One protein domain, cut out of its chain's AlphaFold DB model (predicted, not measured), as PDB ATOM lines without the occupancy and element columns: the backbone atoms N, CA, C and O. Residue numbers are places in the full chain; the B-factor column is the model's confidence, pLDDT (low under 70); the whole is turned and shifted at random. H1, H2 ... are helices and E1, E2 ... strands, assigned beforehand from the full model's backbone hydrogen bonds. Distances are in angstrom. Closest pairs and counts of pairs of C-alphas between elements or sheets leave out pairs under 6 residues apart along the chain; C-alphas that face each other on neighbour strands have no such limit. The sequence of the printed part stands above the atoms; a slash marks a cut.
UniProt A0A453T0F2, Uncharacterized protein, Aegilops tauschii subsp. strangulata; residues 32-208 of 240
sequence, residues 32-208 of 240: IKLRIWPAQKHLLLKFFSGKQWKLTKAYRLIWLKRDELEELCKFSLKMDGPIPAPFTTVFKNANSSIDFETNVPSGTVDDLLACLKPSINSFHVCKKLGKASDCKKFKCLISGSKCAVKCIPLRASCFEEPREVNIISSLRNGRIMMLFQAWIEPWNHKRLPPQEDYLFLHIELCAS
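This is residues 32 to 208 of the 240 residues of an uncharacterized protein of Aegilops tauschii subsp. strangulata (UniProt A0A453T0F2). One long, twisted antiparallel sheet makes the body, with one short helix over each face: H3 over E2 and E3, H4 over E3 and E8. At the E4 end, H1 and H2 form a small head off the sheet, from which residues 77 to 86 stick out. The 177 printed residues, mixed in class, hold four helices and nine strands along the chain as E1 E2 E3 H1 H2 E4 H3 E5 E6 E7 H4 E8 E9; the sheet runs E4 E1 E2 E3 E8 E9 E7 E6 E5. It is elongated, 64 by 40 by 26 A, and only just compact, close to loose, with a radius of gyration of the C-alphas of 18.7 A.

Find C-alpha 32 at (207.398, 178.611, 139.507), where E1, residues 32 to 37, begins. E2, 42 to 49, covers 23.6 A and E3, 52 to 60, 25.3 A. Then come H1, 66 to 75, 14.7 A long, H2, 87 to 93, E4, 98 to 104, and H3, 108 to 116. E5, 124 to 132, begins at (204.645, 166.944, 166.630) and bends by 70 degrees at 127; E6, 135 to 142, bends by 59 degrees at 139. E7, 145 to 153, covers 25.0 A. H4, 163 to 170, and E8, 179 to 186, precede E9, 197 to 203, which ends at (214.853, 174.109, 159.466).

Walk across the sheet by N and O atoms within hydrogen-bond range: N 34 and O 100 for E1 and E4, 2.8 A; N 35 and O 44 for E1 and E2, 2.8 A; N 45 and O 57 for E2 and E3, 2.8 A; N 56 and O 182 for E3 and E8, 2.9 A; N 200 and O 183 for E9 and E8, 2.9 A; N 201 and O 150 for E9 and E7, 2.9 A; N 138 and O 149 for E6 and E7, 2.9 A; N 126 and O 139 for E5 and E6, 2.8 A. E1 E2 E3 and E5 E6 E7 are meanders, each strand the antiparallel neighbour of the one before. E7, H4 and E8 form a split strand-helix-strand unit, E9 between its strands, with a right-handed crossover. H3 and H4 lie on opposite faces, at heights over the sheet of 9.4 A and 8.9 A; their closest C-alphas to it include Ser 49 and Val 109, 7.4 A, and Ser 169 and Leu 179, 6.0 A. H1 and H2 touch at Glu 70 and Thr 88, C-alphas 6.8 A apart, at a steep tilt of 50 degrees, opposite ways. In H1, H2, H3 and H4 every O i to N i+4 pair is within hydrogen-bond range.

The C-alphas farthest apart, of Pro 82 and Leu 192, are 64.1 A apart. The printed part has no cut. The link from H1 to H2 is long. Mean pLDDT of the printed part is 77.0; look for values under 70 at residues 61 to 96, 106 to 107, 133, 156 to 157 and 189 to 195.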
ATOM      1  N   ILE A  32     206.476 179.541 138.860       87.12
ATOM      2  CA  ILE A  32     207.398 178.611 139.507       87.12
ATOM      3  C   ILE A  32     208.822 179.034 139.175       87.12
ATOM      4  O   ILE A  32     209.187 179.163 138.006       87.12
ATOM      5  N   LYS A  33     209.645 179.200 140.216       89.25
ATOM      6  CA  LYS A  33     211.093 179.398 140.078       89.25
ATOM      7  C   LYS A  33     211.844 178.192 140.619       89.25
ATOM      8  O   LYS A  33     211.604 177.752 141.745       89.25
ATOM      9  N   LEU A  34     212.782 177.685 139.832       87.81
ATOM     10  CA  LEU A  34     213.628 176.549 140.158       87.81
ATOM     11  C   LEU A  34     215.090 176.989 140.144       87.81
ATOM     12  O   LEU A  34     215.610 177.357 139.098       87.81
ATOM     13  N   ARG A  35     215.770 176.897 141.285       86.12
ATOM     14  CA  ARG A  35     217.211 177.139 141.388       86.12
ATOM     15  C   ARG A  35     217.949 175.839 141.662       86.12
ATOM     16  O   ARG A  35     217.681 175.172 142.664       86.12
ATOM     17  N   ILE A  36     218.902 175.493 140.807       81.56
ATOM     18  CA  ILE A  36     219.694 174.265 140.906       81.56
ATOM     19  C   ILE A  36     221.142 174.613 141.231       81.56
ATOM     20  O   ILE A  36     221.723 175.494 140.606       81.56
ATOM     21  N   TRP A  37     221.733 173.877 142.166       80.06
ATOM     22  CA  TRP A  37     223.171 173.852 142.422       80.06
ATOM     23  C   TRP A  37     223.694 172.443 142.116       80.06
ATOM     24  O   TRP A  37     223.630 171.563 142.988       80.06
ATOM     25  N   PRO A  38     224.158 172.185 140.878       71.31
ATOM     26  CA  PRO A  38     224.525 170.840 140.438       71.31
ATOM     27  C   PRO A  38     225.640 170.206 141.279       71.31
ATOM     28  O   PRO A  38     225.491 169.068 141.730       71.31
ATOM     29  N   ALA A  39     226.716 170.948 141.569       71.69
ATOM     30  CA  ALA A  39     227.856 170.442 142.340       71.69
ATOM     31  C   ALA A  39     227.473 170.074 143.787       71.69
ATOM     32  O   ALA A  39     227.973 169.101 144.354       71.69
ATOM     33  N   GLN A  40     226.532 170.812 144.373       73.50
ATOM     34  CA  GLN A  40     226.040 170.614 145.736       73.50
ATOM     35  C   GLN A  40     224.882 169.606 145.803       73.50
ATOM     36  O   GLN A  40     224.437 169.269 146.903       73.50
ATOM     37  N   LYS A  41     224.400 169.115 144.649       76.69
ATOM     38  CA  LYS A  41     223.219 168.248 144.527       76.69
ATOM     39  C   LYS A  41     222.028 168.834 145.281       76.69
ATOM     40  O   LYS A  41     221.416 168.178 146.123       76.69
ATOM     41  N   HIS A  42     221.736 170.102 145.014       80.88
ATOM     42  CA  HIS A  42     220.694 170.835 145.718       80.88
ATOM     43  C   HIS A  42     219.722 171.493 144.749       80.88
ATOM     44  O   HIS A  42     220.130 172.082 143.750       80.88
ATOM     45  N   LEU A  43     218.440 171.447 145.100       85.19
ATOM     46  CA  LEU A  43     217.350 172.091 144.383       85.19
ATOM     47  C   LEU A  43     216.569 173.018 145.315       85.19
ATOM     48  O   LEU A  43     216.252 172.653 146.447       85.19
ATOM     49  N   LEU A  44     216.234 174.210 144.844       89.31
ATOM     50  CA  LEU A  44     215.308 175.115 145.505       89.31
ATOM     51  C   LEU A  44     214.143 175.405 144.572       89.31
ATOM     52  O   LEU A  44     214.339 175.777 143.422       89.31
ATOM     53  N   LEU A  45     212.941 175.249 145.096       90.38
ATOM     54  CA  LEU A  45     211.697 175.447 144.383       90.38
ATOM     55  C   LEU A  45     210.915 176.558 145.080       90.38
ATOM     56  O   LEU A  45     210.692 176.480 146.291       90.38
ATOM     57  N   LYS A  46     210.523 177.586 144.329       91.75
ATOM     58  CA  LYS A  46     209.713 178.709 144.808       91.75
ATOM     59  C   LYS A  46     208.417 178.779 144.011       91.75
ATOM     60  O   LYS A  46     208.452 178.688 142.787       91.75
ATOM     61  N   PHE A  47     207.309 178.971 144.711       90.31
ATOM     62  CA  PHE A  47     205.987 179.140 144.118       90.31
ATOM     63  C   PHE A  47     205.444 180.520 144.447       90.31
ATOM     64  O   PHE A  47     205.408 180.918 145.618       90.31
ATOM     65  N   PHE A  48     204.977 181.200 143.412       87.88
ATOM     66  CA  PHE A  48     204.221 182.433 143.505       87.88
ATOM     67  C   PHE A  48     202.875 182.212 142.821       87.88
ATOM     68  O   PHE A  48     202.820 181.592 141.764       87.88
ATOM     69  N   SER A  49     201.800 182.691 143.433       85.06
ATOM     70  CA  SER A  49     200.461 182.630 142.853       85.06
ATOM     71  C   SER A  49     199.767 183.968 143.024       85.06
ATOM     72  O   SER A  49     199.842 184.539 144.118       85.06
ATOM     73  N   GLY A  50     199.191 184.499 141.941       79.88
ATOM     74  CA  GLY A  50     198.655 185.867 141.892       79.88
ATOM     75  C   GLY A  50     199.625 186.904 142.464       79.88
ATOM     76  O   GLY A  50     199.288 187.653 143.379       79.88
ATOM     77  N   LYS A  51     200.895 186.843 142.032       75.00
ATOM     78  CA  LYS A  51     201.998 187.710 142.502       75.00
ATOM     79  C   LYS A  51     202.282 187.651 144.014       75.00
ATOM     80  O   LYS A  51     202.972 188.518 144.545       75.00
ATOM     81  N   GLN A  52     201.802 186.621 144.713       85.25
ATOM     82  CA  GLN A  52     202.107 186.374 146.122       85.25
ATOM     83  C   GLN A  52     202.997 185.153 146.300       85.25
ATOM     84  O   GLN A  52     202.701 184.076 145.784       85.25
ATOM     85  N   TRP A  53     204.040 185.283 147.113       89.69
ATOM     86  CA  TRP A  53     204.846 184.145 147.540       89.69
ATOM     87  C   TRP A  53     204.025 183.157 148.383       89.69
ATOM     88  O   TRP A  53     203.409 183.525 149.384       89.69
ATOM     89  N   LYS A  54     204.037 181.875 147.998       88.88
ATOM     90  CA  LYS A  54     203.294 180.812 148.697       88.88
ATOM     91  C   LYS A  54     204.207 179.826 149.415       88.88
ATOM     92  O   LYS A  54     203.888 179.365 150.515       88.88
ATOM     93  N   LEU A  55     205.322 179.465 148.779       91.56
ATOM     94  CA  LEU A  55     206.175 178.381 149.242       91.56
ATOM     95  C   LEU A  55     207.609 178.531 148.733       91.56
ATOM     96  O   LEU A  55     207.828 178.746 147.546       91.56
ATOM     97  N   THR A  56     208.572 178.283 149.617       93.12
ATOM     98  CA  THR A  56     209.964 177.988 149.261       93.12
ATOM     99  C   THR A  56     210.339 176.629 149.838       93.12
ATOM    100  O   THR A  56     210.250 176.420 151.047       93.12
ATOM    101  N   LYS A  57     210.762 175.683 148.996       91.88
ATOM    102  CA  LYS A  57     211.133 174.327 149.412       91.88
ATOM    103  C   LYS A  57     212.492 173.936 148.866       91.88
ATOM    104  O   LYS A  57     212.786 174.123 147.691       91.88
ATOM    105  N   ALA A  58     213.317 173.391 149.742       88.56
ATOM    106  CA  ALA A  58     214.678 173.002 149.451       88.56
ATOM    107  C   ALA A  58     214.797 171.480 149.518       88.56
ATOM    108  O   ALA A  58     214.353 170.844 150.473       88.56
ATOM    109  N   TYR A  59     215.431 170.908 148.504       82.38
ATOM    110  CA  TYR A  59     215.649 169.479 148.396       82.38
ATOM    111  C   TYR A  59     217.125 169.191 148.238       82.38
ATOM    112  O   TYR A  59     217.813 169.783 147.404       82.38
ATOM    113  N   ARG A  60     217.583 168.197 148.994       75.75
ATOM    114  CA  ARG A  60     218.825 167.516 148.676       75.75
ATOM    115  C   ARG A  60     218.512 166.492 147.597       75.75
ATOM    116  O   ARG A  60     217.734 165.569 147.827       75.75
ATOM    117  N   LEU A  61     219.102 166.673 146.426       69.88
ATOM    118  CA  LEU A  61     218.989 165.730 145.329       69.88
ATOM    119  C   LEU A  61     219.817 164.501 145.687       69.88
ATOM    120  O   LEU A  61     221.042 164.455 145.561       69.88
ATOM    121  N   ILE A  62     219.122 163.492 146.178       63.53
ATOM    122  CA  ILE A  62     219.598 162.126 146.101       63.53
ATOM    123  C   ILE A  62     219.176 161.715 144.683       63.53
ATOM    124  O   ILE A  62     217.989 161.776 144.399       63.53
ATOM    125  N   TRP A  63     220.119 161.330 143.818       52.47
ATOM    126  CA  TRP A  63     219.900 160.866 142.429       52.47
ATOM    127  C   TRP A  63     219.805 161.947 141.335       52.47
ATOM    128  O   TRP A  63     218.737 162.338 140.886       52.47
ATOM    129  N   LEU A  64     220.976 162.345 140.835       46.94
ATOM    130  CA  LEU A  64     221.245 162.221 139.401       46.94
ATOM    131  C   LEU A  64     222.445 161.281 139.289       46.94
ATOM    132  O   LEU A  64     223.517 161.568 139.839       46.94
ATOM    133  N   LYS A  65     222.278 160.131 138.634       53.84
ATOM    134  CA  LYS A  65     223.427 159.391 138.102       53.84
ATOM    135  C   LYS A  65     224.165 160.321 137.136       53.84
ATOM    136  O   LYS A  65     223.574 161.251 136.590       53.84
ATOM    137  N   ARG A  66     225.467 160.098 136.930       54.12
ATOM    138  CA  ARG A  66     226.279 160.929 136.020       54.12
ATOM    139  C   ARG A  66     225.603 161.103 134.652       54.12
ATOM    140  O   ARG A  66     225.625 162.201 134.113       54.12
ATOM    141  N   ASP A  67     224.949 160.051 134.179       55.38
ATOM    142  CA  ASP A  67     224.271 160.004 132.885       55.38
ATOM    143  C   ASP A  67     222.974 160.839 132.879       55.38
ATOM    144  O   ASP A  67     222.688 161.532 131.911       55.38
ATOM    145  N   GLU A  68     222.228 160.875 133.989       54.62
ATOM    146  CA  GLU A  68     221.012 161.697 134.138       54.62
ATOM    147  C   GLU A  68     221.350 163.191 134.258       54.62
ATOM    148  O   GLU A  68     220.611 164.041 133.767       54.62
ATOM    149  N   LEU A  69     222.493 163.524 134.872       54.47
ATOM    150  CA  LEU A  69     223.029 164.888 134.868       54.47
ATOM    151  C   LEU A  69     223.412 165.322 133.444       54.47
ATOM    152  O   LEU A  69     223.160 166.462 133.064       54.47
ATOM    153  N   GLU A  70     223.997 164.417 132.653       55.44
ATOM    154  CA  GLU A  70     224.329 164.673 131.248       55.44
ATOM    155  C   GLU A  70     223.068 164.854 130.384       55.44
ATOM    156  O   GLU A  70     223.059 165.741 129.535       55.44
ATOM    157  N   GLU A  71     221.984 164.113 130.638       56.62
ATOM    158  CA  GLU A  71     220.668 164.327 130.003       56.62
ATOM    159  C   GLU A  71     220.025 165.671 130.388       56.62
ATOM    160  O   GLU A  71     219.503 166.384 129.531       56.62
ATOM    161  N   LEU A  72     220.116 166.080 131.656       51.97
ATOM    162  CA  LEU A  72     219.594 167.376 132.109       51.97
ATOM    163  C   LEU A  72     220.346 168.546 131.449       51.97
ATOM    164  O   LEU A  72     219.735 169.534 131.046       51.97
ATOM    165  N   CYS A  73     221.659 168.393 131.239       50.12
ATOM    166  CA  CYS A  73     222.460 169.326 130.443       50.12
ATOM    167  C   CYS A  73     222.047 169.376 128.959       50.12
ATOM    168  O   CYS A  73     222.227 170.418 128.332       50.12
ATOM    169  N   LYS A  74     221.490 168.292 128.391       50.97
ATOM    170  CA  LYS A  74     220.935 168.287 127.022       50.97
ATOM    171  C   LYS A  74     219.594 169.025 126.950       50.97
ATOM    172  O   LYS A  74     219.334 169.709 125.966       50.97
ATOM    173  N   PHE A  75     218.767 168.938 127.997       43.66
ATOM    174  CA  PHE A  75     217.445 169.583 128.056       43.66
ATOM    175  C   PHE A  75     217.517 171.120 128.068       43.66
ATOM    176  O   PHE A  75     216.633 171.782 127.528       43.66
ATOM    177  N   SER A  76     218.587 171.701 128.625       41.44
ATOM    178  CA  SER A  76     218.815 173.156 128.621       41.44
ATOM    179  C   SER A  76     219.222 173.738 127.259       41.44
ATOM    180  O   SER A  76     219.370 174.953 127.157       41.44
ATOM    181  N   LEU A  77     219.408 172.924 126.213       41.62
ATOM    182  CA  LEU A  77     219.893 173.390 124.911       41.62
ATOM    183  C   LEU A  77     219.103 172.764 123.750       41.62
ATOM    184  O   LEU A  77     219.634 171.993 122.958       41.62
ATOM    185  N   LYS A  78     217.853 173.203 123.570       40.03
ATOM    186  CA  LYS A  78     217.372 173.544 122.217       40.03
ATOM    187  C   LYS A  78     217.776 174.993 121.915       40.03
ATOM    188  O   LYS A  78     216.932 175.861 121.746       40.03
ATOM    189  N   MET A  79     219.075 175.276 121.965       40.25
ATOM    190  CA  MET A  79     219.626 176.500 121.389       40.25
ATOM    191  C   MET A  79     220.071 176.107 119.987       40.25
ATOM    192  O   MET A  79     220.954 175.262 119.851       40.25
ATOM    193  N   ASP A  80     219.425 176.656 118.962       38.16
ATOM    194  CA  ASP A  80     219.834 176.459 117.574       38.16
ATOM    195  C   ASP A  80     221.234 177.059 117.379       38.16
ATOM    196  O   ASP A  80     221.407 178.262 117.197       38.16
ATOM    197  N   GLY A  81     222.266 176.222 117.492       49.28
ATOM    198  CA  GLY A  81     223.654 176.626 117.308       49.28
ATOM    199  C   GLY A  81     224.659 175.534 117.692       49.28
ATOM    200  O   GLY A  81     224.348 174.649 118.492       49.28
ATOM    201  N   PRO A  82     225.878 175.559 117.121       47.19
ATOM    202  CA  PRO A  82     226.908 174.576 117.432       47.19
ATOM    203  C   PRO A  82     227.319 174.667 118.908       47.19
ATOM    204  O   PRO A  82     227.778 175.705 119.382       47.19
ATOM    205  N   ILE A  83     227.151 173.554 119.627       48.88
ATOM    206  CA  ILE A  83     227.478 173.395 121.049       48.88
ATOM    207  C   ILE A  83     229.004 173.496 121.230       48.88
ATOM    208  O   ILE A  83     229.723 172.624 120.731       48.88
ATOM    209  N   PRO A  84     229.541 174.486 121.969       48.03
ATOM    210  CA  PRO A  84     230.954 174.495 122.321       48.03
ATOM    211  C   PRO A  84     231.235 173.361 123.320       48.03
ATOM    212  O   PRO A  84     230.595 173.262 124.373       48.03
ATOM    213  N   ALA A  85     232.181 172.479 123.006       49.34
ATOM    214  CA  ALA A  85     232.575 171.405 123.911       49.34
ATOM    215  C   ALA A  85     233.416 171.932 125.103       49.34
ATOM    216  O   ALA A  85     234.297 172.761 124.886       49.34
ATOM    217  N   PRO A  86     233.261 171.389 126.331       51.34
ATOM    218  CA  PRO A  86     232.123 170.651 126.859       51.34
ATOM    219  C   PRO A  86     231.401 171.516 127.902       51.34
ATOM    220  O   PRO A  86     231.895 171.715 129.016       51.34
ATOM    221  N   PHE A  87     230.183 171.953 127.579       46.00
ATOM    222  CA  PHE A  87     229.194 172.473 128.535       46.00
ATOM    223  C   PHE A  87     229.055 171.576 129.790       46.00
ATOM    224  O   PHE A  87     228.865 172.060 130.904       46.00
ATOM    225  N   THR A  88     229.275 170.264 129.645       47.59
ATOM    226  CA  THR A  88     229.344 169.277 130.737       47.59
ATOM    227  C   THR A  88     230.422 169.565 131.790       47.59
ATOM    228  O   THR A  88     230.267 169.143 132.934       47.59
ATOM    229  N   THR A  89     231.491 170.294 131.463       46.34
ATOM    230  CA  THR A  89     232.545 170.692 132.422       46.34
ATOM    231  C   THR A  89     232.114 171.880 133.276       46.34
ATOM    232  O   THR A  89     232.421 171.921 134.466       46.34
ATOM    233  N   VAL A  90     231.353 172.810 132.686       48.00
ATOM    234  CA  VAL A  90     230.806 173.979 133.388       48.00
ATOM    235  C   VAL A  90     229.822 173.514 134.457       48.00
ATOM    236  O   VAL A  90     229.959 173.896 135.607       48.00
ATOM    237  N   PHE A  91     228.915 172.590 134.132       50.22
ATOM    238  CA  PHE A  91     227.939 172.061 135.095       50.22
ATOM    239  C   PHE A  91     228.553 171.160 136.179       50.22
ATOM    240  O   PHE A  91     228.055 171.135 137.302       50.22
ATOM    241  N   LYS A  92     229.625 170.416 135.870       49.22
ATOM    242  CA  LYS A  92     230.274 169.509 136.837       49.22
ATOM    243  C   LYS A  92     231.119 170.241 137.886       49.22
ATOM    244  O   LYS A  92     231.227 169.739 139.000       49.22
ATOM    245  N   ASN A  93     231.671 171.409 137.549       48.94
ATOM    246  CA  ASN A  93     232.567 172.177 138.426       48.94
ATOM    247  C   ASN A  93     231.999 173.540 138.863       48.94
ATOM    248  O   ASN A  93     232.651 174.262 139.618       48.94
ATOM    249  N   ALA A  94     230.803 173.910 138.406       54.53
ATOM    250  CA  ALA A  94     230.136 175.135 138.819       54.53
ATOM    251  C   ALA A  94     229.698 175.059 140.287       54.53
ATOM    252  O   ALA A  94     228.765 174.337 140.638       54.53
ATOM    253  N   ASN A  95     230.314 175.890 141.129       61.97
ATOM    254  CA  ASN A  95     229.699 176.331 142.384       61.97
ATOM    255  C   ASN A  95     228.568 177.352 142.148       61.97
ATOM    256  O   ASN A  95     227.934 177.791 143.107       61.97
ATOM    257  N   SER A  96     228.316 177.739 140.895       66.25
ATOM    258  CA  SER A  96     227.228 178.636 140.526       66.25
ATOM    259  C   SER A  96     225.876 177.920 140.511       66.25
ATOM    260  O   SER A  96     225.771 176.719 140.254       66.25
ATOM    261  N   SER A  97     224.823 178.682 140.801       75.38
ATOM    262  CA  SER A  97     223.442 178.237 140.647       75.38
ATOM    263  C   SER A  97     222.907 178.521 139.251       75.38
ATOM    264  O   SER A  97     223.334 179.474 138.602       75.38
ATOM    265  N   ILE A  98     221.909 177.747 138.836       76.25
ATOM    266  CA  ILE A  98     221.161 177.950 137.594       76.25
ATOM    267  C   ILE A  98     219.699 178.184 137.951       76.25
ATOM    268  O   ILE A  98     219.125 177.381 138.687       76.25
ATOM    269  N   ASP A  99     219.130 179.269 137.432       80.00
ATOM    270  CA  ASP A  99     217.746 179.673 137.663       80.00
ATOM    271  C   ASP A  99     216.885 179.372 136.433       80.00
ATOM    272  O   ASP A  99     217.215 179.770 135.318       80.00
ATOM    273  N   PHE A 100     215.768 178.685 136.653       81.19
ATOM    274  CA  PHE A 100     214.697 178.494 135.685       81.19
ATOM    275  C   PHE A 100     213.431 179.146 136.222       81.19
ATOM    276  O   PHE A 100     213.131 179.061 137.416       81.19
ATOM    277  N   GLU A 101     212.671 179.767 135.336       86.00
ATOM    278  CA  GLU A 101     211.439 180.462 135.669       86.00
ATOM    279  C   GLU A 101     210.407 180.163 134.592       86.00
ATOM    280  O   GLU A 101     210.712 180.224 133.402       86.00
ATOM    281  N   THR A 102     209.203 179.782 135.010       81.62
ATOM    282  CA  THR A 102     208.101 179.516 134.088       81.62
ATOM    283  C   THR A 102     206.785 179.963 134.690       81.62
ATOM    284  O   THR A 102     206.509 179.721 135.871       81.62
ATOM    285  N   ASN A 103     205.955 180.557 133.840       83.75
ATOM    286  CA  ASN A 103     204.544 180.743 134.132       83.75
ATOM    287  C   ASN A 103     203.845 179.391 133.993       83.75
ATOM    288  O   ASN A 103     204.244 178.550 133.180       83.75
ATOM    289  N   VAL A 104     202.824 179.168 134.806       78.00
ATOM    290  CA  VAL A 104     202.055 177.924 134.830       78.00
ATOM    291  C   VAL A 104     200.563 178.239 134.876       78.00
ATOM    292  O   VAL A 104     200.177 179.249 135.466       78.00
ATOM    293  N   PRO A 105     199.711 177.402 134.254       76.44
ATOM    294  CA  PRO A 105     198.271 177.611 134.286       76.44
ATOM    295  C   PRO A 105     197.741 177.642 135.720       76.44
ATOM    296  O   PRO A 105     198.091 176.779 136.537       76.44
ATOM    297  N   SER A 106     196.858 178.606 135.990       68.06
ATOM    298  CA  SER A 106     196.161 178.706 137.272       68.06
ATOM    299  C   SER A 106     195.385 177.412 137.550       68.06
ATOM    300  O   SER A 106     194.749 176.856 136.653       68.06
ATOM    301  N   GLY A 107     195.535 176.865 138.758       68.06
ATOM    302  CA  GLY A 107     195.026 175.547 139.163       68.06
ATOM    303  C   GLY A 107     196.088 174.440 139.218       68.06
ATOM    304  O   GLY A 107     196.077 173.636 140.144       68.06
ATOM    305  N   THR A 108     197.093 174.439 138.326       73.12
ATOM    306  CA  THR A 108     198.216 173.472 138.433       73.12
ATOM    307  C   THR A 108     199.088 173.775 139.652       73.12
ATOM    308  O   THR A 108     199.622 172.873 140.302       73.12
ATOM    309  N   VAL A 109     199.241 175.060 139.981       75.25
ATOM    310  CA  VAL A 109     200.007 175.491 141.155       75.25
ATOM    311  C   VAL A 109     199.319 175.110 142.451       75.25
ATOM    312  O   VAL A 109     200.013 174.689 143.370       75.25
ATOM    313  N   ASP A 110     197.994 175.173 142.522       79.25
ATOM    314  CA  ASP A 110     197.260 174.783 143.727       79.25
ATOM    315  C   ASP A 110     197.394 173.286 144.019       79.25
ATOM    316  O   ASP A 110     197.698 172.917 145.156       79.25
ATOM    317  N   ASP A 111     197.288 172.431 142.998       79.00
ATOM    318  CA  ASP A 111     197.512 170.987 143.140       79.00
ATOM    319  C   ASP A 111     198.948 170.678 143.598       79.00
ATOM    320  O   ASP A 111     199.175 169.918 144.546       79.00
ATOM    321  N   LEU A 112     199.946 171.323 142.979       80.38
ATOM    322  CA  LEU A 112     201.348 171.188 143.385       80.38
ATOM    323  C   LEU A 112     201.578 171.691 144.814       80.38
ATOM    324  O   LEU A 112     202.279 171.045 145.598       80.38
ATOM    325  N   LEU A 113     200.990 172.830 145.178       82.19
ATOM    326  CA  LEU A 113     201.065 173.374 146.528       82.19
ATOM    327  C   LEU A 113     200.427 172.414 147.532       82.19
ATOM    328  O   LEU A 113     201.043 172.171 148.566       82.19
ATOM    329  N   ALA A 114     199.274 171.820 147.229       81.38
ATOM    330  CA  ALA A 114     198.612 170.846 148.093       81.38
ATOM    331  C   ALA A 114     199.486 169.608 148.355       81.38
ATOM    332  O   ALA A 114     199.531 169.107 149.479       81.38
ATOM    333  N   CYS A 115     200.245 169.147 147.357       80.56
ATOM    334  CA  CYS A 115     201.187 168.039 147.529       80.56
ATOM    335  C   CYS A 115     202.457 168.431 148.301       80.56
ATOM    336  O   CYS A 115     203.050 167.605 149.003       80.56
ATOM    337  N   LEU A 116     202.941 169.664 148.134       84.50
ATOM    338  CA  LEU A 116     204.271 170.061 148.597       84.50
ATOM    339  C   LEU A 116     204.278 170.807 149.928       84.50
ATOM    340  O   LEU A 116     205.279 170.710 150.653       84.50
ATOM    341  N   LYS A 117     203.223 171.568 150.221       85.12
ATOM    342  CA  LYS A 117     203.054 172.383 151.425       85.12
ATOM    343  C   LYS A 117     202.650 171.483 152.600       85.12
ATOM    344  O   LYS A 117     201.564 170.913 152.580       85.12
ATOM    345  N   PRO A 118     203.486 171.336 153.641       85.56
ATOM    346  CA  PRO A 118     203.096 170.615 154.834       85.56
ATOM    347  C   PRO A 118     202.095 171.467 155.612       85.56
ATOM    348  O   PRO A 118     202.185 172.693 155.612       85.56
ATOM    349  N   SER A 119     201.194 170.814 156.338       88.06
ATOM    350  CA  SER A 119     200.456 171.506 157.393       88.06
ATOM    351  C   SER A 119     201.302 171.551 158.659       88.06
ATOM    352  O   SER A 119     201.911 170.542 159.035       88.06
ATOM    353  N   ILE A 120     201.279 172.676 159.373       88.69
ATOM    354  CA  ILE A 120     201.888 172.795 160.707       88.69
ATOM    355  C   ILE A 120     201.419 171.694 161.673       88.69
ATOM    356  O   ILE A 120     202.184 171.250 162.529       88.69
ATOM    357  N   ASN A 121     200.200 171.178 161.500       88.38
ATOM    358  CA  ASN A 121     199.653 170.098 162.325       88.38
ATOM    359  C   ASN A 121     200.348 168.744 162.104       88.38
ATOM    360  O   ASN A 121     200.219 167.848 162.933       88.38
ATOM    361  N   SER A 122     201.122 168.602 161.023       90.81
ATOM    362  CA  SER A 122     201.945 167.413 160.751       90.81
ATOM    363  C   SER A 122     203.223 167.367 161.602       90.81
ATOM    364  O   SER A 122     203.937 166.366 161.598       90.81
ATOM    365  N   PHE A 123     203.541 168.448 162.322       92.56
ATOM    366  CA  PHE A 123     204.722 168.549 163.170       92.56
ATOM    367  C   PHE A 123     204.353 168.314 164.634       92.56
ATOM    368  O   PHE A 123     203.715 169.146 165.281       92.56
ATOM    369  N   HIS A 124     204.830 167.213 165.208       93.94
ATOM    370  CA  HIS A 124     204.645 166.944 166.630       93.94
ATOM    371  C   HIS A 124     205.621 167.779 167.454       93.94
ATOM    372  O   HIS A 124     206.833 167.576 167.391       93.94
ATOM    373  N   VAL A 125     205.107 168.724 168.243       93.00
ATOM    374  CA  VAL A 125     205.933 169.583 169.100       93.00
ATOM    375  C   VAL A 125     206.484 168.773 170.273       93.00
ATOM    376  O   VAL A 125     205.759 168.409 171.192       93.00
ATOM    377  N   CYS A 126     207.796 168.545 170.276       92.69
ATOM    378  CA  CYS A 126     208.498 167.852 171.356       92.69
ATOM    379  C   CYS A 126     208.857 168.802 172.504       92.69
ATOM    380  O   CYS A 126     208.802 168.435 173.673       92.69
ATOM    381  N   LYS A 127     209.323 170.014 172.171       92.25
ATOM    382  CA  LYS A 127     209.786 171.001 173.157       92.25
ATOM    383  C   LYS A 127     209.710 172.411 172.586       92.25
ATOM    384  O   LYS A 127     210.082 172.642 171.440       92.25
ATOM    385  N   LYS A 128     209.326 173.387 173.407       91.00
ATOM    386  CA  LYS A 128     209.505 174.807 173.082       91.00
ATOM    387  C   LYS A 128     210.972 175.202 173.286       91.00
ATOM    388  O   LYS A 128     211.502 175.044 174.382       91.00
ATOM    389  N   LEU A 129     211.622 175.697 172.234       87.12
ATOM    390  CA  LEU A 129     213.041 176.076 172.257       87.12
ATOM    391  C   LEU A 129     213.257 177.505 172.758       87.12
ATOM    392  O   LEU A 129     214.287 177.799 173.347       87.12
ATOM    393  N   GLY A 130     212.285 178.393 172.549       79.19
ATOM    394  CA  GLY A 130     212.366 179.766 173.029       79.19
ATOM    395  C   GLY A 130     211.175 180.612 172.599       79.19
ATOM    396  O   GLY A 130     210.364 180.209 171.759       79.19
ATOM    397  N   LYS A 131     211.069 181.798 173.198       71.75
ATOM    398  CA  LYS A 131     210.148 182.860 172.789       71.75
ATOM    399  C   LYS A 131     210.975 184.137 172.659       71.75
ATOM    400  O   LYS A 131     211.503 184.603 173.660       71.75
ATOM    401  N   ALA A 132     211.105 184.655 171.444       70.31
ATOM    402  CA  ALA A 132     211.488 186.051 171.251       70.31
ATOM    403  C   ALA A 132     210.205 186.896 171.190       70.31
ATOM    404  O   ALA A 132     209.118 186.324 171.063       70.31
ATOM    405  N   SER A 133     210.321 188.225 171.287       63.09
ATOM    406  CA  SER A 133     209.183 189.162 171.252       63.09
ATOM    407  C   SER A 133     208.198 188.847 170.121       63.09
ATOM    408  O   SER A 133     206.996 188.789 170.365       63.09
ATOM    409  N   ASP A 134     208.722 188.494 168.942       78.69
ATOM    410  CA  ASP A 134     207.940 188.377 167.707       78.69
ATOM    411  C   ASP A 134     208.061 187.009 167.015       78.69
ATOM    412  O   ASP A 134     207.704 186.865 165.852       78.69
ATOM    413  N   CYS A 135     208.575 185.969 167.687       84.62
ATOM    414  CA  CYS A 135     208.552 184.617 167.113       84.62
ATOM    415  C   CYS A 135     208.525 183.499 168.162       84.62
ATOM    416  O   CYS A 135     209.060 183.613 169.274       84.62
ATOM    417  N   LYS A 136     207.918 182.373 167.780       90.38
ATOM    418  CA  LYS A 136     207.902 181.130 168.562       90.38
ATOM    419  C   LYS A 136     208.823 180.112 167.899       90.38
ATOM    420  O   LYS A 136     208.845 180.012 166.677       90.38
ATOM    421  N   LYS A 137     209.585 179.361 168.696       92.62
ATOM    422  CA  LYS A 137     210.506 178.331 168.196       92.62
ATOM    423  C   LYS A 137     210.231 177.006 168.885       92.62
ATOM    424  O   LYS A 137     210.177 176.946 170.118       92.62
ATOM    425  N   PHE A 138     210.106 175.949 168.097       93.19
ATOM    426  CA  PHE A 138     209.788 174.608 168.567       93.19
ATOM    427  C   PHE A 138     210.792 173.599 168.032       93.19
ATOM    428  O   PHE A 138     211.252 173.702 166.901       93.19
ATOM    429  N   LYS A 139     211.113 172.609 168.858       95.00
ATOM    430  CA  LYS A 139     211.690 171.342 168.438       95.00
ATOM    431  C   LYS A 139     210.529 170.423 168.120       95.00
ATOM    432  O   LYS A 139     209.705 170.177 169.006       95.00
ATOM    433  N   CYS A 140     210.501 169.903 166.906       95.19
ATOM    434  CA  CYS A 140     209.422 169.062 166.424       95.19
ATOM    435  C   CYS A 140     209.940 167.711 165.927       95.19
ATOM    436  O   CYS A 140     211.143 167.520 165.720       95.19
ATOM    437  N   LEU A 141     209.009 166.780 165.754       94.25
ATOM    438  CA  LEU A 141     209.186 165.533 165.030       94.25
ATOM    439  C   LEU A 141     208.245 165.544 163.822       94.25
ATOM    440  O   LEU A 141     207.052 165.799 163.982       94.25
ATOM    441  N   ILE A 142     208.772 165.251 162.638       92.81
ATOM    442  CA  ILE A 142     207.992 165.040 161.414       92.81
ATOM    443  C   ILE A 142     208.502 163.776 160.727       92.81
ATOM    444  O   ILE A 142     209.706 163.626 160.522       92.81
ATOM    445  N   SER A 143     207.606 162.826 160.450       87.62
ATOM    446  CA  SER A 143     207.948 161.525 159.846       87.62
ATOM    447  C   SER A 143     209.145 160.826 160.520       87.62
ATOM    448  O   SER A 143     210.046 160.319 159.857       87.62
ATOM    449  N   GLY A 144     209.211 160.871 161.857       86.50
ATOM    450  CA  GLY A 144     210.304 160.282 162.647       86.50
ATOM    451  C   GLY A 144     211.613 161.087 162.689       86.50
ATOM    452  O   GLY A 144     212.516 160.737 163.447       86.50
ATOM    453  N   SER A 145     211.717 162.192 161.949       89.06
ATOM    454  CA  SER A 145     212.902 163.058 161.910       89.06
ATOM    455  C   SER A 145     212.747 164.272 162.824       89.06
ATOM    456  O   SER A 145     211.693 164.909 162.863       89.06
ATOM    457  N   LYS A 146     213.798 164.601 163.584       94.06
ATOM    458  CA  LYS A 146     213.820 165.780 164.467       94.06
ATOM    459  C   LYS A 146     214.145 167.030 163.657       94.06
ATOM    460  O   LYS A 146     215.133 167.048 162.932       94.06
ATOM    461  N   CYS A 147     213.379 168.091 163.866       94.56
ATOM    462  CA  CYS A 147     213.591 169.377 163.213       94.56
ATOM    463  C   CYS A 147     213.323 170.542 164.173       94.56
ATOM    464  O   CYS A 147     212.835 170.354 165.296       94.56
ATOM    465  N   ALA A 148     213.653 171.753 163.733       95.19
ATOM    466  CA  ALA A 148     213.191 172.975 164.366       95.19
ATOM    467  C   ALA A 148     212.157 173.667 163.469       95.19
ATOM    468  O   ALA A 148     212.289 173.695 162.246       95.19
ATOM    469  N   VAL A 149     211.122 174.225 164.094       95.19
ATOM    470  CA  VAL A 149     210.116 175.053 163.425       95.19
ATOM    471  C   VAL A 149     210.104 176.425 164.085       95.19
ATOM    472  O   VAL A 149     209.853 176.544 165.291       95.19
ATOM    473  N   LYS A 150     210.403 177.464 163.304       94.38
ATOM    474  CA  LYS A 150     210.253 178.870 163.706       94.38
ATOM    475  C   LYS A 150     208.945 179.397 163.119       94.38
ATOM    476  O   LYS A 150     208.746 179.316 161.914       94.38
ATOM    477  N   CYS A 151     208.083 179.943 163.971       92.44
ATOM    478  CA  CYS A 151     206.787 180.500 163.597       92.44
ATOM    479  C   CYS A 151     206.802 182.013 163.827       92.44
ATOM    480  O   CYS A 151     207.088 182.466 164.944       92.44
ATOM    481  N   ILE A 152     206.483 182.775 162.786       90.69
ATOM    482  CA  ILE A 152     206.522 184.237 162.768       90.69
ATOM    483  C   ILE A 152     205.116 184.736 162.403       90.69
ATOM    484  O   ILE A 152     204.645 184.397 161.320       90.69
ATOM    485  N   PRO A 153     204.423 185.481 163.283       87.94
ATOM    486  CA  PRO A 153     203.120 186.055 162.962       87.94
ATOM    487  C   PRO A 153     203.266 187.097 161.850       87.94
ATOM    488  O   PRO A 153     204.156 187.950 161.911       87.94
ATOM    489  N   LEU A 154     202.387 187.040 160.855       84.25
ATOM    490  CA  LEU A 154     202.307 188.027 159.785       84.25
ATOM    491  C   LEU A 154     201.238 189.065 160.123       84.25
ATOM    492  O   LEU A 154     200.144 188.731 160.568       84.25
ATOM    493  N   ARG A 155     201.575 190.343 159.931       73.12
ATOM    494  CA  ARG A 155     200.653 191.471 160.155       73.12
ATOM    495  C   ARG A 155     199.986 191.965 158.866       73.12
ATOM    496  O   ARG A 155     199.032 192.726 158.945       73.12
ATOM    497  N   ALA A 156     200.501 191.562 157.707       69.56
ATOM    498  CA  ALA A 156     200.013 191.935 156.383       69.56
ATOM    499  C   ALA A 156     200.315 190.815 155.376       69.56
ATOM    500  O   ALA A 156     201.191 189.978 155.624       69.56
ATOM    501  N   SER A 157     199.614 190.827 154.242       69.94
ATOM    502  CA  SER A 157     199.846 189.915 153.119       69.94
ATOM    503  C   SER A 157     201.289 190.025 152.612       69.94
ATOM    504  O   SER A 157     201.804 191.124 152.408       69.94
ATOM    505  N   CYS A 158     201.949 188.885 152.409       71.56
ATOM    506  CA  CYS A 158     203.334 188.821 151.947       71.56
ATOM    507  C   CYS A 158     203.352 188.585 150.431       71.56
ATOM    508  O   CYS A 158     203.165 187.458 149.974       71.56
ATOM    509  N   PHE A 159     203.535 189.651 149.652       79.50
ATOM    510  CA  PHE A 159     203.613 189.560 148.190       79.50
ATOM    511  C   PHE A 159     204.971 189.012 147.733       79.50
ATOM    512  O   PHE A 159     205.045 188.138 146.874       79.50
ATOM    513  N   GLU A 160     206.046 189.436 148.394       86.25
ATOM    514  CA  GLU A 160     207.404 188.971 148.111       86.25
ATOM    515  C   GLU A 160     207.845 187.843 149.048       86.25
ATOM    516  O   GLU A 160     207.312 187.667 150.145       86.25
ATOM    517  N   GLU A 161     208.863 187.083 148.645       88.88
ATOM    518  CA  GLU A 161     209.505 186.129 149.547       88.88
ATOM    519  C   GLU A 161     210.186 186.881 150.711       88.88
ATOM    520  O   GLU A 161     211.018 187.761 150.470       88.88
ATOM    521  N   PRO A 162     209.917 186.519 151.982       90.19
ATOM    522  CA  PRO A 162     210.558 187.160 153.121       90.19
ATOM    523  C   PRO A 162     212.085 187.120 153.011       90.19
ATOM    524  O   PRO A 162     212.674 186.063 152.782       90.19
ATOM    525  N   ARG A 163     212.754 188.253 153.269       90.00
ATOM    526  CA  ARG A 163     214.221 188.369 153.163       90.00
ATOM    527  C   ARG A 163     214.973 187.275 153.927       90.00
ATOM    528  O   ARG A 163     215.957 186.752 153.416       90.00
ATOM    529  N   GLU A 164     214.517 186.915 155.131       90.31
ATOM    530  CA  GLU A 164     215.117 185.820 155.912       90.31
ATOM    531  C   GLU A 164     215.060 184.495 155.141       90.31
ATOM    532  O   GLU A 164     216.077 183.816 155.045       90.31
ATOM    533  N   VAL A 165     213.911 184.171 154.536       92.06
ATOM    534  CA  VAL A 165     213.724 182.969 153.711       92.06
ATOM    535  C   VAL A 165     214.615 183.034 152.474       92.06
ATOM    536  O   VAL A 165     215.331 182.072 152.211       92.06
ATOM    537  N   ASN A 166     214.650 184.158 151.756       90.38
ATOM    538  CA  ASN A 166     215.487 184.300 150.561       90.38
ATOM    539  C   ASN A 166     216.986 184.111 150.875       90.38
ATOM    540  O   ASN A 166     217.686 183.401 150.154       90.38
ATOM    541  N   ILE A 167     217.476 184.677 151.985       89.25
ATOM    542  CA  ILE A 167     218.876 184.529 152.413       89.25
ATOM    543  C   ILE A 167     219.175 183.073 152.782       89.25
ATOM    544  O   ILE A 167     220.032 182.450 152.157       89.25
ATOM    545  N   ILE A 168     218.466 182.495 153.760       88.88
ATOM    546  CA  ILE A 168     218.779 181.136 154.241       88.88
ATOM    547  C   ILE A 168     218.560 180.085 153.145       88.88
ATOM    548  O   ILE A 168     219.282 179.094 153.070       88.88
ATOM    549  N   SER A 169     217.587 180.314 152.258       87.31
ATOM    550  CA  SER A 169     217.323 179.439 151.125       87.31
ATOM    551  C   SER A 169     218.318 179.619 149.987       87.31
ATOM    552  O   SER A 169     218.386 178.729 149.153       87.31
ATOM    553  N   SER A 170     219.121 180.681 149.941       82.12
ATOM    554  CA  SER A 170     220.152 180.865 148.909       82.12
ATOM    555  C   SER A 170     221.539 180.406 149.358       82.12
ATOM    556  O   SER A 170     222.393 180.124 148.523       82.12
ATOM    557  N   LEU A 171     221.766 180.280 150.666       79.88
ATOM    558  CA  LEU A 171     223.048 179.848 151.219       79.88
ATOM    559  C   LEU A 171     223.225 178.329 151.091       79.88
ATOM    560  O   LEU A 171     222.387 177.549 151.548       79.88
ATOM    561  N   ARG A 172     224.335 177.891 150.483       72.88
ATOM    562  CA  ARG A 172     224.676 176.469 150.315       72.88
ATOM    563  C   ARG A 172     226.069 176.166 150.829       72.88
ATOM    564  O   ARG A 172     227.047 176.179 150.094       72.88
ATOM    565  N   ASN A 173     226.134 175.842 152.115       72.25
ATOM    566  CA  ASN A 173     227.342 175.379 152.778       72.25
ATOM    567  C   ASN A 173     226.945 174.366 153.857       72.25
ATOM    568  O   ASN A 173     226.018 174.627 154.615       72.25
ATOM    569  N   GLY A 174     227.663 173.244 153.962       74.06
ATOM    570  CA  GLY A 174     227.445 172.237 155.011       74.06
ATOM    571  C   GLY A 174     227.678 172.734 156.445       74.06
ATOM    572  O   GLY A 174     227.467 171.984 157.389       74.06
ATOM    573  N   ARG A 175     228.121 173.982 156.610       80.38
ATOM    574  CA  ARG A 175     228.302 174.671 157.892       80.38
ATOM    575  C   ARG A 175     227.201 175.688 158.206       80.38
ATOM    576  O   ARG A 175     227.194 176.272 159.287       80.38
ATOM    577  N   ILE A 176     226.297 175.935 157.262       83.12
ATOM    578  CA  ILE A 176     225.130 176.798 157.441       83.12
ATOM    579  C   ILE A 176     223.922 175.883 157.614       83.12
ATOM    580  O   ILE A 176     223.767 174.919 156.869       83.12
ATOM    581  N   MET A 177     223.075 176.185 158.601       87.62
ATOM    582  CA  MET A 177     221.874 175.395 158.875       87.62
ATOM    583  C   MET A 177     221.015 175.239 157.615       87.62
ATOM    584  O   MET A 177     220.795 176.201 156.873       87.62
ATOM    585  N   MET A 178     220.488 174.038 157.394       85.88
ATOM    586  CA  MET A 178     219.630 173.794 156.240       85.88
ATOM    587  C   MET A 178     218.214 174.342 156.470       85.88
ATOM    588  O   MET A 178     217.553 174.009 157.456       85.88
ATOM    589  N   LEU A 179     217.715 175.139 155.522       91.75
ATOM    590  CA  LEU A 179     216.274 175.318 155.337       91.75
ATOM    591  C   LEU A 179     215.747 174.104 154.578       91.75
ATOM    592  O   LEU A 179     216.249 173.815 153.497       91.75
ATOM    593  N   PHE A 180     214.724 173.434 155.105       91.38
ATOM    594  CA  PHE A 180     213.977 172.426 154.354       91.38
ATOM    595  C   PHE A 180     212.813 173.073 153.614       91.38
ATOM    596  O   PHE A 180     212.579 172.800 152.438       91.38
ATOM    597  N   GLN A 181     212.071 173.942 154.304       93.38
ATOM    598  CA  GLN A 181     210.871 174.546 153.745       93.38
ATOM    599  C   GLN A 181     210.444 175.805 154.495       93.38
ATOM    600  O   GLN A 181     210.583 175.873 155.715       93.38
ATOM    601  N   ALA A 182     209.863 176.766 153.783       95.25
ATOM    602  CA  ALA A 182     209.157 177.897 154.358       95.25
ATOM    603  C   ALA A 182     207.823 178.133 153.644       95.25
ATOM    604  O   ALA A 182     207.783 178.110 152.417       95.25
ATOM    605  N   TRP A 183     206.746 178.344 154.399       93.62
ATOM    606  CA  TRP A 183     205.398 178.549 153.859       93.62
ATOM    607  C   TRP A 183     204.557 179.439 154.775       93.62
ATOM    608  O   TRP A 183     204.896 179.633 155.945       93.62
ATOM    609  N   ILE A 184     203.448 179.947 154.235       89.94
ATOM    610  CA  ILE A 184     202.435 180.695 154.987       89.94
ATOM    611  C   ILE A 184     201.212 179.810 155.206       89.94
ATOM    612  O   ILE A 184     200.715 179.182 154.269       89.94
ATOM    613  N   GLU A 185     200.723 179.741 156.438       88.06
ATOM    614  CA  GLU A 185     199.486 179.036 156.782       88.06
ATOM    615  C   GLU A 185     198.786 179.748 157.953       88.06
ATOM    616  O   GLU A 185     199.468 180.190 158.888       88.06
ATOM    617  N   PRO A 186     197.444 179.833 157.944       86.56
ATOM    618  CA  PRO A 186     196.685 180.278 159.103       86.56
ATOM    619  C   PRO A 186     196.930 179.344 160.289       86.56
ATOM    620  O   PRO A 186     196.849 178.120 160.154       86.56
ATOM    621  N   TRP A 187     197.199 179.885 161.482       84.00
ATOM    622  CA  TRP A 187     197.459 179.031 162.646       84.00
ATOM    623  C   TRP A 187     196.788 179.489 163.929       84.00
ATOM    624  O   TRP A 187     197.070 180.545 164.495       84.00
ATOM    625  N   ASN A 188     195.942 178.611 164.465       71.75
ATOM    626  CA  ASN A 188     195.180 178.890 165.670       71.75
ATOM    627  C   ASN A 188     195.891 178.391 166.938       71.75
ATOM    628  O   ASN A 188     195.467 177.432 167.582       71.75
ATOM    629  N   HIS A 189     196.975 179.058 167.342       60.62
ATOM    630  CA  HIS A 189     197.650 178.723 168.603       60.62
ATOM    631  C   HIS A 189     196.821 179.146 169.847       60.62
ATOM    632  O   HIS A 189     197.129 178.721 170.961       60.62
ATOM    633  N   LYS A 190     195.781 179.987 169.715       56.19
ATOM    634  CA  LYS A 190     195.062 180.581 170.866       56.19
ATOM    635  C   LYS A 190     193.550 180.310 170.941       56.19
ATOM    636  O   LYS A 190     192.917 180.824 171.853       56.19
ATOM    637  N   ARG A 191     192.983 179.473 170.063       53.62
ATOM    638  CA  ARG A 191     191.544 179.123 170.017       53.62
ATOM    639  C   ARG A 191     190.589 180.333 170.002       53.62
ATOM    640  O   ARG A 191     189.464 180.222 170.470       53.62
ATOM    641  N   LEU A 192     191.010 181.467 169.448       49.69
ATOM    642  CA  LEU A 192     190.164 182.650 169.270       49.69
ATOM    643  C   LEU A 192     190.315 183.142 167.825       49.69
ATOM    644  O   LEU A 192     191.450 183.213 167.352       49.69
ATOM    645  N   PRO A 193     189.218 183.427 167.106       56.66
ATOM    646  CA  PRO A 193     189.293 184.083 165.807       56.66
ATOM    647  C   PRO A 193     189.715 185.561 165.957       56.66
ATOM    648  O   PRO A 193     189.420 186.165 166.992       56.66
ATOM    649  N   PRO A 194     190.361 186.157 164.935       54.81
ATOM    650  CA  PRO A 194     190.691 185.569 163.632       54.81
ATOM    651  C   PRO A 194     191.967 184.707 163.653       54.81
ATOM    652  O   PRO A 194     192.854 184.893 164.485       54.81
ATOM    653  N   GLN A 195     192.051 183.741 162.731       65.94
ATOM    654  CA  GLN A 195     193.305 183.039 162.457       65.94
ATOM    655  C   GLN A 195     194.297 184.055 161.882       65.94
ATOM    656  O   GLN A 195     194.083 184.578 160.795       65.94
ATOM    657  N   GLU A 196     195.360 184.354 162.621       77.88
ATOM    658  CA  GLU A 196     196.495 185.088 162.067       77.88
ATOM    659  C   GLU A 196     197.274 184.149 161.136       77.88
ATOM    660  O   GLU A 196     197.477 182.970 161.460       77.88
ATOM    661  N   ASP A 197     197.726 184.675 160.000       86.31
ATOM    662  CA  ASP A 197     198.677 183.977 159.143       86.31
ATOM    663  C   ASP A 197     200.049 183.940 159.810       86.31
ATOM    664  O   ASP A 197     200.531 184.924 160.381       86.31
ATOM    665  N   TYR A 198     200.701 182.787 159.729       89.75
ATOM    666  CA  TYR A 198     202.061 182.613 160.212       89.75
ATOM    667  C   TYR A 198     202.967 182.180 159.072       89.75
ATOM    668  O   TYR A 198     202.652 181.275 158.302       89.75
ATOM    669  N   LEU A 199     204.143 182.794 159.028       92.25
ATOM    670  CA  LEU A 199     205.286 182.279 158.303       92.25
ATOM    671  C   LEU A 199     205.941 181.178 159.146       92.25
ATOM    672  O   LEU A 199     206.406 181.416 160.268       92.25
ATOM    673  N   PHE A 200     206.001 179.976 158.587       94.12
ATOM    674  CA  PHE A 200     206.682 178.828 159.167       94.12
ATOM    675  C   PHE A 200     207.999 178.581 158.453       94.12
ATOM    676  O   PHE A 200     208.039 178.533 157.230       94.12
ATOM    677  N   LEU A 201     209.075 178.399 159.219       95.38
ATOM    678  CA  LEU A 201     210.375 177.954 158.722       95.38
ATOM    679  C   LEU A 201     210.666 176.582 159.328       95.38
ATOM    680  O   LEU A 201     210.941 176.478 160.526       95.38
ATOM    681  N   HIS A 202     210.619 175.548 158.494       94.75
ATOM    682  CA  HIS A 202     211.094 174.208 158.806       94.75
ATOM    683  C   HIS A 202     212.587 174.126 158.485       94.75
ATOM    684  O   HIS A 202     212.997 174.147 157.321       94.75
ATOM    685  N   ILE A 203     213.395 174.042 159.536       93.50
ATOM    686  CA  ILE A 203     214.853 174.109 159.466       93.50
ATOM    687  C   ILE A 203     215.493 172.954 160.236       93.50
ATOM    688  O   ILE A 203     214.873 172.304 161.086       93.50
ATOM    689  N   GLU A 204     216.763 172.720 159.934       91.88
ATOM    690  CA  GLU A 204     217.618 171.799 160.665       91.88
ATOM    691  C   GLU A 204     217.644 172.117 162.167       91.88
ATOM    692  O   GLU A 204     217.738 173.270 162.593       91.88
ATOM    693  N   LEU A 205     217.553 171.068 162.989       92.31
ATOM    694  CA  LEU A 205     217.708 171.196 164.432       92.31
ATOM    695  C   LEU A 205     219.190 171.110 164.803       92.31
ATOM    696  O   LEU A 205     219.739 170.016 164.913       92.31
ATOM    697  N   CYS A 206     219.805 172.252 165.096       88.00
ATOM    698  CA  CYS A 206     221.139 172.279 165.689       88.00
ATOM    699  C   CYS A 206     221.093 171.779 167.143       88.00
ATOM    700  O   CYS A 206     220.201 172.144 167.913       88.00
ATOM    701  N   ALA A 207     222.060 170.941 167.526       81.44
ATOM    702  CA  ALA A 207     222.085 170.300 168.843       81.44
ATOM    703  C   ALA A 207     222.268 171.296 170.003       81.44
ATOM    704  O   ALA A 207     221.677 171.111 171.067       81.44
ATOM    705  N   SER A 208     223.069 172.341 169.792       78.38
ATOM    706  CA  SER A 208     223.411 173.351 170.795       78.38
ATOM    707  C   SER A 208     223.855 174.648 170.128       78.38
ATOM    708  O   SER A 208     224.316 174.644 168.985       78.38
TER     709      SER A 208